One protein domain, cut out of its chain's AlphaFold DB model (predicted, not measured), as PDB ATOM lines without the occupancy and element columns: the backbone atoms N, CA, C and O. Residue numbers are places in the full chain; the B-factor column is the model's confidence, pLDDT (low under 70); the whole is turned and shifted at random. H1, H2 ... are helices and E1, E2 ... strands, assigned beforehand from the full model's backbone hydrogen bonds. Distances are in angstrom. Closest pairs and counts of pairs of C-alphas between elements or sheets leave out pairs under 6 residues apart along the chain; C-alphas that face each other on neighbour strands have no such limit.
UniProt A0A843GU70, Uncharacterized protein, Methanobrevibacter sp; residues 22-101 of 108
ATOM      1  N   ALA A  22     -10.185 -62.294 -41.987       89.00
ATOM      2  CA  ALA A  22      -9.371 -61.318 -41.274       89.00
ATOM      3  C   ALA A  22      -8.442 -62.028 -40.285       89.00
ATOM      4  O   ALA A  22      -8.897 -62.808 -39.449       89.00
ATOM      5  N   LEU A  23      -7.145 -61.739 -40.373       90.88
ATOM      6  CA  LEU A  23      -6.114 -62.199 -39.447       90.88
ATOM      7  C   LEU A  23      -5.584 -61.009 -38.658       90.88
ATOM      8  O   LEU A  23      -5.334 -59.951 -39.229       90.88
ATOM      9  N   CYS A  24      -5.412 -61.169 -37.348       91.69
ATOM     10  CA  CYS A  24      -5.076 -60.067 -36.453       91.69
ATOM     11  C   CYS A  24      -3.832 -60.388 -35.615       91.69
ATOM     12  O   CYS A  24      -3.725 -61.478 -35.053       91.69
ATOM     13  N   PHE A  25      -2.910 -59.431 -35.519       91.88
ATOM     14  CA  PHE A  25      -1.601 -59.585 -34.886       91.88
ATOM     15  C   PHE A  25      -1.289 -58.391 -33.984       91.88
ATOM     16  O   PHE A  25      -1.634 -57.255 -34.302       91.88
ATOM     17  N   PHE A  26      -0.576 -58.623 -32.880       94.06
ATOM     18  CA  PHE A  26       0.058 -57.532 -32.138       94.06
ATOM     19  C   PHE A  26       1.420 -57.237 -32.749       94.06
ATOM     20  O   PHE A  26       2.235 -58.144 -32.908       94.06
ATOM     21  N   VAL A  27       1.658 -55.972 -33.082       93.06
ATOM     22  CA  VAL A  27       2.863 -55.535 -33.794       93.06
ATOM     23  C   VAL A  27       3.421 -54.252 -33.195       93.06
ATOM     24  O   VAL A  27       2.714 -53.508 -32.514       93.06
ATOM     25  N   LYS A  28       4.709 -54.006 -33.435       91.50
ATOM     26  CA  LYS A  28       5.436 -52.818 -32.973       91.50
ATOM     27  C   LYS A  28       5.468 -51.728 -34.042       91.50
ATOM     28  O   LYS A  28       5.612 -50.557 -33.711       91.50
ATOM     29  N   SER A  29       5.377 -52.110 -35.315       89.75
ATOM     30  CA  SER A  29       5.453 -51.198 -36.456       89.75
ATOM     31  C   SER A  29       4.727 -51.776 -37.681       89.75
ATOM     32  O   SER A  29       4.530 -52.992 -37.750       89.75
ATOM     33  N   PRO A  30       4.378 -50.959 -38.693       85.94
ATOM     34  CA  PRO A  30       3.784 -51.466 -39.933       85.94
ATOM     35  C   PRO A  30       4.722 -52.421 -40.693       85.94
ATOM     36  O   PRO A  30       4.254 -53.334 -41.371       85.94
ATOM     37  N   ASN A  31       6.045 -52.287 -40.529       90.25
ATOM     38  CA  ASN A  31       7.032 -53.181 -41.147       90.25
ATOM     39  C   ASN A  31       6.898 -54.636 -40.682       90.25
ATOM     40  O   ASN A  31       7.250 -55.548 -41.429       90.25
ATOM     41  N   ASP A  32       6.366 -54.865 -39.480       89.12
ATOM     42  CA  ASP A  32       6.123 -56.216 -38.972       89.12
ATOM     43  C   ASP A  32       5.023 -56.915 -39.783       89.12
ATOM     44  O   ASP A  32       5.096 -58.122 -39.998       89.12
ATOM     45  N   LEU A  33       4.049 -56.154 -40.304       86.94
ATOM     46  CA  LEU A  33       3.007 -56.674 -41.192       86.94
ATOM     47  C   LEU A  33       3.480 -56.899 -42.620       86.94
ATOM     48  O   LEU A  33       2.914 -57.734 -43.320       86.94
ATOM     49  N   VAL A  34       4.474 -56.139 -43.084       85.38
ATOM     50  CA  VAL A  34       5.006 -56.260 -44.451       85.38
ATOM     51  C   VAL A  34       5.742 -57.589 -44.642       85.38
ATOM     52  O   VAL A  34       5.757 -58.131 -45.745       85.38
ATOM     53  N   ARG A  35       6.305 -58.143 -43.564       83.75
ATOM     54  CA  ARG A  35       7.050 -59.412 -43.573       83.75
ATOM     55  C   ARG A  35       6.170 -60.657 -43.685       83.75
ATOM     56  O   ARG A  35       6.706 -61.741 -43.878       83.75
ATOM     57  N   THR A  36       4.856 -60.524 -43.538       81.25
ATOM     58  CA  THR A  36       3.920 -61.646 -43.651       81.25
ATOM     59  C   THR A  36       3.636 -61.959 -45.117       81.25
ATOM     60  O   THR A  36       3.477 -61.045 -45.925       81.25
ATOM     61  N   ASP A  37       3.506 -63.229 -45.483       85.81
ATOM     62  CA  ASP A  37       2.951 -63.568 -46.793       85.81
ATOM     63  C   ASP A  37       1.452 -63.250 -46.816       85.81
ATOM     64  O   ASP A  37       0.720 -63.499 -45.852       85.81
ATOM     65  N   ILE A  38       1.005 -62.658 -47.919       87.25
ATOM     66  CA  ILE A  38      -0.343 -62.109 -48.082       87.25
ATOM     67  C   ILE A  38      -1.099 -62.873 -49.153       87.25
ATOM     68  O   ILE A  38      -0.616 -63.061 -50.268       87.25
ATOM     69  N   MET A  39      -2.306 -63.288 -48.795       87.31
ATOM     70  CA  MET A  39      -3.209 -64.003 -49.681       87.31
ATOM     71  C   MET A  39      -4.298 -63.070 -50.226       87.31
ATOM     72  O   MET A  39      -4.732 -62.154 -49.519       87.31
ATOM     73  N   PRO A  40      -4.791 -63.319 -51.452       84.81
ATOM     74  CA  PRO A  40      -5.979 -62.647 -51.959       84.81
ATOM     75  C   PRO A  40      -7.161 -62.835 -51.002       84.81
ATOM     76  O   PRO A  40      -7.335 -63.911 -50.429       84.81
ATOM     77  N   ASN A  41      -7.993 -61.803 -50.864       84.25
ATOM     78  CA  ASN A  41      -9.215 -61.814 -50.045       84.25
ATOM     79  C   ASN A  41      -8.992 -61.998 -48.532       84.25
ATOM     80  O   ASN A  41      -9.945 -62.273 -47.795       84.25
ATOM     81  N   VAL A  42      -7.755 -61.819 -48.060       88.00
ATOM     82  CA  VAL A  42      -7.412 -61.828 -46.636       88.00
ATOM     83  C   VAL A  42      -6.987 -60.430 -46.190       88.00
ATOM     84  O   VAL A  42      -6.107 -59.804 -46.780       88.00
ATOM     85  N   PHE A  43      -7.616 -59.950 -45.123       89.00
ATOM     86  CA  PHE A  43      -7.256 -58.722 -44.427       89.00
ATOM     87  C   PHE A  43      -6.300 -59.048 -43.284       89.00
ATOM     88  O   PHE A  43      -6.595 -59.898 -42.444       89.00
ATOM     89  N   TYR A  44      -5.176 -58.345 -43.215       92.88
ATOM     90  CA  TYR A  44      -4.212 -58.480 -42.131       92.88
ATOM     91  C   TYR A  44      -4.277 -57.217 -41.279       92.88
ATOM     92  O   TYR A  44      -3.999 -56.125 -41.767       92.88
ATOM     93  N   LEU A  45      -4.651 -57.365 -40.012       93.31
ATOM     94  CA  LEU A  45      -4.742 -56.281 -39.046       93.31
ATOM     95  C   LEU A  45      -3.572 -56.359 -38.062       93.31
ATOM     96  O   LEU A  45      -3.367 -57.372 -37.399       93.31
ATOM     97  N   GLY A  46      -2.815 -55.276 -37.947       94.12
ATOM     98  CA  GLY A  46      -1.785 -55.087 -36.934       94.12
ATOM     99  C   GLY A  46      -2.238 -54.121 -35.872       94.12
ATOM    100  O   GLY A  46      -2.561 -52.986 -36.187       94.12
ATOM    101  N   ILE A  47      -2.217 -54.534 -34.615       93.88
ATOM    102  CA  ILE A  47      -2.551 -53.672 -33.488       93.88
ATOM    103  C   ILE A  47      -1.253 -53.249 -32.805       93.88
ATOM    104  O   ILE A  47      -0.598 -54.064 -32.149       93.88
ATOM    105  N   ASN A  48      -0.923 -51.963 -32.914       93.50
ATOM    106  CA  ASN A  48       0.132 -51.333 -32.137       93.50
ATOM    107  C   ASN A  48      -0.478 -50.625 -30.924       93.50
ATOM    108  O   ASN A  48      -1.048 -49.537 -31.015       93.50
ATOM    109  N   ARG A  49      -0.355 -51.266 -29.759       89.00
ATOM    110  CA  ARG A  49      -0.899 -50.742 -28.498       89.00
ATOM    111  C   ARG A  49      -0.119 -49.544 -27.964       89.00
ATOM    112  O   ARG A  49      -0.725 -48.702 -27.308       89.00
ATOM    113  N   ASP A  50       1.181 -49.483 -28.249       88.62
ATOM    114  CA  ASP A  50       2.075 -48.437 -27.747       88.62
ATOM    115  C   ASP A  50       1.680 -47.085 -28.374       88.62
ATOM    116  O   ASP A  50       1.494 -46.096 -27.665       88.62
ATOM    117  N   ASN A  51       1.421 -47.083 -29.686       85.25
ATOM    118  CA  ASN A  51       1.038 -45.883 -30.438       85.25
ATOM    119  C   ASN A  51      -0.479 -45.686 -30.587       85.25
ATOM    120  O   ASN A  51      -0.914 -44.650 -31.083       85.25
ATOM    121  N   LYS A  52      -1.296 -46.657 -30.150       87.94
ATOM    122  CA  LYS A  52      -2.753 -46.697 -30.393       87.94
ATOM    123  C   LYS A  52      -3.087 -46.632 -31.887       87.94
ATOM    124  O   LYS A  52      -3.966 -45.879 -32.310       87.94
ATOM    125  N   GLU A  53      -2.378 -47.436 -32.668       89.38
ATOM    126  CA  GLU A  53      -2.527 -47.523 -34.119       89.38
ATOM    127  C   GLU A  53      -3.011 -48.914 -34.533       89.38
ATOM    128  O   GLU A  53      -2.668 -49.929 -33.918       89.38
ATOM    129  N   ILE A  54      -3.801 -48.952 -35.601       91.00
ATOM    130  CA  ILE A  54      -4.180 -50.156 -36.327       91.00
ATOM    131  C   ILE A  54      -3.602 -50.045 -37.732       91.00
ATOM    132  O   ILE A  54      -3.871 -49.084 -38.443       91.00
ATOM    133  N   TYR A  55      -2.838 -51.041 -38.151       92.12
ATOM    134  CA  TYR A  55      -2.350 -51.168 -39.516       92.12
ATOM    135  C   TYR A  55      -3.210 -52.186 -40.259       92.12
ATOM    136  O   TYR A  55      -3.489 -53.256 -39.721       92.12
ATOM    137  N   VAL A  56      -3.615 -51.888 -41.485       91.38
ATOM    138  CA  VAL A  56      -4.379 -52.804 -42.337       91.38
ATOM    139  C   VAL A  56      -3.566 -53.077 -43.585       91.38
ATOM    140  O   VAL A  56      -3.260 -52.157 -44.333       91.38
ATOM    141  N   ARG A  57      -3.219 -54.341 -43.823       91.75
ATOM    142  CA  ARG A  57      -2.561 -54.779 -45.053       91.75
ATOM    143  C   ARG A  57      -3.474 -55.703 -45.836       91.75
ATOM    144  O   ARG A  57      -4.011 -56.665 -45.282       91.75
ATOM    145  N   ARG A  58      -3.629 -55.424 -47.127       89.81
ATOM    146  CA  ARG A  58      -4.440 -56.234 -48.043       89.81
ATOM    147  C   ARG A  58      -3.894 -56.174 -49.462       89.81
ATOM    148  O   ARG A  58      -3.188 -55.236 -49.826       89.81
ATOM    149  N   MET A  59      -4.267 -57.170 -50.252       90.12
ATOM    150  CA  MET A  59      -4.143 -57.121 -51.704       90.12
ATOM    151  C   MET A  59      -5.415 -56.498 -52.286       90.12
ATOM    152  O   MET A  59      -6.518 -56.917 -51.926       90.12
ATOM    153  N   ASN A  60      -5.270 -55.489 -53.141       84.06
ATOM    154  CA  ASN A  60      -6.387 -54.895 -53.869       84.06
ATOM    155  C   ASN A  60      -6.740 -55.732 -55.117       84.06
ATOM    156  O   ASN A  60      -6.066 -56.711 -55.438       84.06
ATOM    157  N   ASN A  61      -7.808 -55.358 -55.828       81.50
ATOM    158  CA  ASN A  61      -8.291 -56.120 -56.989       81.50
ATOM    159  C   ASN A  61      -7.292 -56.162 -58.161       81.50
ATOM    160  O   ASN A  61      -7.374 -57.070 -58.986       81.50
ATOM    161  N   ASP A  62      -6.343 -55.225 -58.209       85.81
ATOM    162  CA  ASP A  62      -5.289 -55.164 -59.226       85.81
ATOM    163  C   ASP A  62      -4.051 -55.997 -58.837       85.81
ATOM    164  O   ASP A  62      -3.061 -56.025 -59.566       85.81
ATOM    165  N   GLY A  63      -4.080 -56.669 -57.679       83.06
ATOM    166  CA  GLY A  63      -2.959 -57.450 -57.151       83.06
ATOM    167  C   GLY A  63      -1.906 -56.619 -56.410       83.06
ATOM    168  O   GLY A  63      -0.912 -57.175 -55.939       83.06
ATOM    169  N   ASN A  64      -2.115 -55.307 -56.265       86.81
ATOM    170  CA  ASN A  64      -1.211 -54.434 -55.525       86.81
ATOM    171  C   ASN A  64      -1.431 -54.566 -54.018       86.81
ATOM    172  O   ASN A  64      -2.530 -54.848 -53.540       86.81
ATOM    173  N   ILE A  65      -0.359 -54.352 -53.264       88.69
ATOM    174  CA  ILE A  65      -0.334 -54.536 -51.816       88.69
ATOM    175  C   ILE A  65      -0.360 -53.166 -51.164       88.69
ATOM    176  O   ILE A  65       0.572 -52.382 -51.332       88.69
ATOM    177  N   GLU A  66      -1.395 -52.910 -50.380       85.62
ATOM    178  CA  GLU A  66      -1.585 -51.644 -49.681       85.62
ATOM    179  C   GLU A  66      -1.436 -51.856 -48.176       85.62
ATOM    180  O   GLU A  66      -1.843 -52.894 -47.644       85.62
ATOM    181  N   VAL A  67      -0.833 -50.876 -47.496       88.44
ATOM    182  CA  VAL A  67      -0.773 -50.797 -46.032       88.44
ATOM    183  C   VAL A  67      -1.368 -49.460 -45.609       88.44
ATOM    184  O   VAL A  67      -0.801 -48.406 -45.886       88.44
ATOM    185  N   GLU A  68      -2.504 -49.509 -44.929       87.62
ATOM    186  CA  GLU A  68      -3.193 -48.354 -44.358       87.62
ATOM    187  C   GLU A  68      -2.892 -48.283 -42.856       87.62
ATOM    188  O   GLU A  68      -2.766 -49.310 -42.188       87.62
ATOM    189  N   THR A  69      -2.754 -47.075 -42.310       88.81
ATOM    190  CA  THR A  69      -2.528 -46.845 -40.877       88.81
ATOM    191  C   THR A  69      -3.661 -46.001 -40.321       88.81
ATOM    192  O   THR A  69      -3.959 -44.934 -40.845       88.81
ATOM    193  N   TYR A  70      -4.267 -46.472 -39.240       84.88
ATOM    194  CA  TYR A  70      -5.333 -45.801 -38.518       84.88
ATOM    195  C   TYR A  70      -4.852 -45.520 -37.105       84.88
ATOM    196  O   TYR A  70      -4.707 -46.439 -36.301       84.88
ATOM    197  N   SER A  71      -4.600 -44.259 -36.783       83.06
ATOM    198  CA  SER A  71      -4.285 -43.851 -35.419       83.06
ATOM    199  C   SER A  71      -5.559 -43.431 -34.694       83.06
ATOM    200  O   SER A  71      -6.483 -42.856 -35.278       83.06
ATOM    201  N   LEU A  72      -5.623 -43.690 -33.388       70.25
ATOM    202  CA  LEU A  72      -6.648 -43.104 -32.529       70.25
ATOM    203  C   LEU A  72      -6.316 -41.622 -32.271       70.25
ATOM    204  O   LEU A  72      -6.112 -41.201 -31.133       70.25
ATOM    205  N   SER A  73      -6.215 -40.813 -33.325       57.06
ATOM    206  CA  SER A  73      -6.142 -39.366 -33.183       57.06
ATOM    207  C   SER A  73      -7.517 -38.865 -32.762       57.06
ATOM    208  O   SER A  73      -8.523 -39.181 -33.396       57.06
ATOM    209  N   THR A  74      -7.573 -38.088 -31.686       48.75
ATOM    210  CA  THR A  74      -8.762 -37.359 -31.232       48.75
ATOM    211  C   THR A  74      -9.489 -36.685 -32.409       48.75
ATOM    212  O   THR A  74      -9.094 -35.610 -32.848       48.75
ATOM    213  N   GLY A  75     -10.532 -37.324 -32.949       46.09
ATOM    214  CA  GLY A  75     -11.526 -36.735 -33.855       46.09
ATOM    215  C   GLY A  75     -11.070 -36.206 -35.226       46.09
ATOM    216  O   GLY A  75     -11.886 -35.579 -35.896       46.09
ATOM    217  N   LYS A  76      -9.826 -36.417 -35.672       51.00
ATOM    218  CA  LYS A  76      -9.377 -36.018 -37.018       51.00
ATOM    219  C   LYS A  76      -8.874 -37.229 -37.783       51.00
ATOM    220  O   LYS A  76      -7.701 -37.552 -37.725       51.00
ATOM    221  N   GLU A  77      -9.787 -37.875 -38.494       53.69
ATOM    222  CA  GLU A  77      -9.470 -38.844 -39.538       53.69
ATOM    223  C   GLU A  77      -8.370 -38.261 -40.447       53.69
ATOM    224  O   GLU A  77      -8.564 -37.205 -41.060       53.69
ATOM    225  N   GLU A  78      -7.194 -38.893 -40.480       56.69
ATOM    226  CA  GLU A  78      -6.155 -38.551 -41.449       56.69
ATOM    227  C   GLU A  78      -6.678 -38.934 -42.836       56.69
ATOM    228  O   GLU A  78      -6.659 -40.090 -43.252       56.69
ATOM    229  N   LYS A  79      -7.243 -37.950 -43.536       62.56
ATOM    230  CA  LYS A  79      -7.706 -38.118 -44.910       62.56
ATOM    231  C   LYS A  79      -6.485 -38.334 -45.793       62.56
ATOM    232  O   LYS A  79      -5.589 -37.494 -45.814       62.56
ATOM    233  N   THR A  80      -6.477 -39.429 -46.546       70.19
ATOM    234  CA  THR A  80      -5.501 -39.647 -47.620       70.19
ATOM    235  C   THR A  80      -5.518 -38.465 -48.593       70.19
ATOM    236  O   THR A  80      -6.555 -37.817 -48.769       70.19
ATOM    237  N   ASP A  81      -4.396 -38.181 -49.261       74.06
ATOM    238  CA  ASP A  81      -4.285 -37.046 -50.193       74.06
ATOM    239  C   ASP A  81      -5.408 -37.043 -51.243       74.06
ATOM    240  O   ASP A  81      -5.976 -35.998 -51.561       74.06
ATOM    241  N   LEU A  82      -5.816 -38.227 -51.710       70.88
ATOM    242  CA  LEU A  82      -6.942 -38.404 -52.631       70.88
ATOM    243  C   LEU A  82      -8.280 -37.960 -52.027       70.88
ATOM    244  O   LEU A  82      -9.082 -37.326 -52.711       70.88
ATOM    245  N   LYS A  83      -8.519 -38.242 -50.742       75.31
ATOM    246  CA  LYS A  83      -9.736 -37.818 -50.045       75.31
ATOM    247  C   LYS A  83      -9.744 -36.309 -49.793       75.31
ATOM    248  O   LYS A  83     -10.791 -35.679 -49.918       75.31
ATOM    249  N   ILE A  84      -8.581 -35.712 -49.524       80.00
ATOM    250  CA  ILE A  84      -8.421 -34.252 -49.435       80.00
ATOM    251  C   ILE A  84      -8.718 -33.597 -50.789       80.00
ATOM    252  O   ILE A  84      -9.416 -32.584 -50.845       80.00
ATOM    253  N   ILE A  85      -8.204 -34.165 -51.883       82.69
ATOM    254  CA  ILE A  85      -8.450 -33.668 -53.241       82.69
ATOM    255  C   ILE A  85      -9.941 -33.759 -53.584       82.69
ATOM    256  O   ILE A  85     -10.507 -32.759 -54.020       82.69
ATOM    257  N   ALA A  86     -10.587 -34.898 -53.325       82.31
ATOM    258  CA  ALA A  86     -12.018 -35.088 -53.571       82.31
ATOM    259  C   ALA A  86     -12.877 -34.066 -52.809       82.31
ATOM    260  O   ALA A  86     -13.699 -33.379 -53.405       82.31
ATOM    261  N   ASP A  87     -12.615 -33.866 -51.515       82.56
ATOM    262  CA  ASP A  87     -13.371 -32.900 -50.711       82.56
ATOM    263  C   ASP A  87     -13.165 -31.448 -51.196       82.56
ATOM    264  O   ASP A  87     -14.071 -30.615 -51.112       82.56
ATOM    265  N   ARG A  88     -11.973 -31.112 -51.717       88.25
ATOM    266  CA  ARG A  88     -11.721 -29.794 -52.327       88.25
ATOM    267  C   ARG A  88     -12.474 -29.625 -53.643       88.25
ATOM    268  O   ARG A  88     -12.928 -28.511 -53.906       88.25
ATOM    269  N   LEU A  89     -12.609 -30.684 -54.439       89.50
ATOM    270  CA  LEU A  89     -13.382 -30.666 -55.682       89.50
ATOM    271  C   LEU A  89     -14.871 -30.434 -55.403       89.50
ATOM    272  O   LEU A  89     -15.430 -29.503 -55.978       89.50
ATOM    273  N   ASP A  90     -15.459 -31.134 -54.431       85.94
ATOM    274  CA  ASP A  90     -16.861 -30.941 -54.024       85.94
ATOM    275  C   ASP A  90     -17.149 -29.496 -53.573       85.94
ATOM    276  O   ASP A  90     -18.198 -28.912 -53.856       85.94
ATOM    277  N   VAL A  91     -16.209 -28.880 -52.848       89.25
ATOM    278  CA  VAL A  91     -16.335 -27.480 -52.411       89.25
ATOM    279  C   VAL A  91     -16.248 -26.512 -53.592       89.25
ATOM    280  O   VAL A  91     -16.919 -25.477 -53.586       89.25
ATOM    281  N   ILE A  92     -15.401 -26.804 -54.581       88.69
ATOM    282  CA  ILE A  92     -15.270 -25.985 -55.791       88.69
ATOM    283  C   ILE A  92     -16.537 -26.099 -56.641       88.69
ATOM    284  O   ILE A  92     -17.054 -25.068 -57.066       88.69
ATOM    285  N   GLU A  93     -17.069 -27.306 -56.822       87.81
ATOM    286  CA  GLU A  93     -18.305 -27.570 -57.564       87.81
ATOM    287  C   GLU A  93     -19.484 -26.789 -56.972       87.81
ATOM    288  O   GLU A  93     -20.061 -25.941 -57.652       87.81
ATOM    289  N   LYS A  94     -19.724 -26.907 -55.660       83.50
ATOM    290  CA  LYS A  94     -20.781 -26.141 -54.971       83.50
ATOM    291  C   LYS A  94     -20.628 -24.624 -55.106       83.50
ATOM    292  O   LYS A  94     -21.614 -23.893 -55.184       83.50
ATOM    293  N   LYS A  95     -19.389 -24.115 -55.113       84.44
ATOM    294  CA  LYS A  95     -19.118 -22.677 -55.303       84.44
ATOM    295  C   LYS A  95     -19.388 -22.208 -56.730       84.44
ATOM    296  O   LYS A  95     -19.690 -21.030 -56.917       84.44
ATOM    297  N   LEU A  96     -19.224 -23.083 -57.716       80.81
ATOM    298  CA  LEU A  96     -19.513 -22.788 -59.117       80.81
ATOM    299  C   LEU A  96     -21.019 -22.851 -59.385       80.81
ATOM    300  O   LEU A  96     -21.550 -21.945 -60.022       80.81
ATOM    301  N   GLU A  97     -21.718 -23.831 -58.815       78.31
ATOM    302  CA  GLU A  97     -23.180 -23.938 -58.889       78.31
ATOM    303  C   GLU A  97     -23.869 -22.710 -58.273       78.31
ATOM    304  O   GLU A  97     -24.680 -22.062 -58.931       78.31
ATOM    305  N   GLY A  98     -23.454 -22.287 -57.071       62.72
ATOM    306  CA  GLY A  98     -24.009 -21.095 -56.412       62.72
ATOM    307  C   GLY A  98     -23.674 -19.755 -57.088       62.72
ATOM    308  O   GLY A  98     -24.301 -18.738 -56.790       62.72
ATOM    309  N   LYS A  99     -22.701 -19.718 -58.009       57.28
ATOM    310  CA  LYS A  99     -22.387 -18.520 -58.811       57.28
ATOM    311  C   LYS A  99     -23.201 -18.421 -60.101       57.28
ATOM    312  O   LYS A  99     -23.345 -17.316 -60.617       57.28
ATOM    313  N   ASN A 100     -23.755 -19.522 -60.602       54.94
ATOM    314  CA  ASN A 100     -24.563 -19.502 -61.824       54.94
ATOM    315  C   ASN A 100     -26.001 -19.002 -61.591       54.94
ATOM    316  O   ASN A 100     -26.644 -18.565 -62.539       54.94
ATOM    317  N   GLU A 101     -26.490 -18.976 -60.348       52.75
ATOM    318  CA  GLU A 101     -27.833 -18.454 -60.028       52.75
ATOM    319  C   GLU A 101     -27.899 -16.921 -59.888       52.75
ATOM    320  O   GLU A 101     -28.984 -16.348 -59.856       52.75
TER     321      GLU A 101
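Overview. This is residues 22 to 101 of the 108 residues of an uncharacterized protein of Methanobrevibacter sp (UniProt A0A843GU70). A twisted four-stranded sheet has the short helix H1 over one face and the other face bare; past its E4 edge the long helix H2 sticks out as an arm with residues 81 to 86 and 88 to 101, which makes the longest axis. The printed part has 80 residues, with two named helices and four named strands in the order E1, H1, E2, E3, E4, H2. The mixed sheet runs E1, E2, E3, E4, and the class is mixed, helices and strands. The whole is only just extended, close to loose, with a radius of gyration of the C-alphas of 17.5 A and spans of 55 by 33 by 17 A.

Arrangement. E1, residues 22 to 26, is an edge strand, parallel to E2, residues 42 to 48, at 22 degrees, with N 23 and O 43 2.8 A apart. Between them H1, residues 30 to 34, completes a strand-helix-strand unit, two parallel neighbour strands joined through a helix, with a right-handed crossover. E3, residues 53 to 59, and E4, residues 65 to 71, continue from E2 as a meander, each strand the antiparallel neighbour of the one before. E2 and E3 form a hairpin at 161 degrees, with N 46 and O 55 2.8 A apart. E3 and E4 form another at 163 degrees, with N 56 and O 68 2.8 A apart. H1 is on the sheet at a height of 7.5 A, only just over E3 with 3 C-alphas; the closest C-alphas of H1 and E3, Pro 30 and Tyr 55, are 6.2 A apart. H2, residues 81 to 100, is not on the sheet and is apart from H1. In H1 and H2 every O i to N i+4 pair is within hydrogen-bond range.

Along the chain. E1 begins at C-alpha 22 (-9.371, -61.318, -41.274). E2, E3 and E4 measure 19.4, 20.1 and 20.0 A. H2, 29.2 A long, ends at C-alpha 100 (-24.563, -19.502, -61.824).

Size, cuts and confidence. The C-alphas of Arg 35 and Glu 101, the two farthest apart, are 56.3 A apart. The printed part has no cut and no long link. Residues 73 to 79 and 98 to 101 have pLDDT under 70.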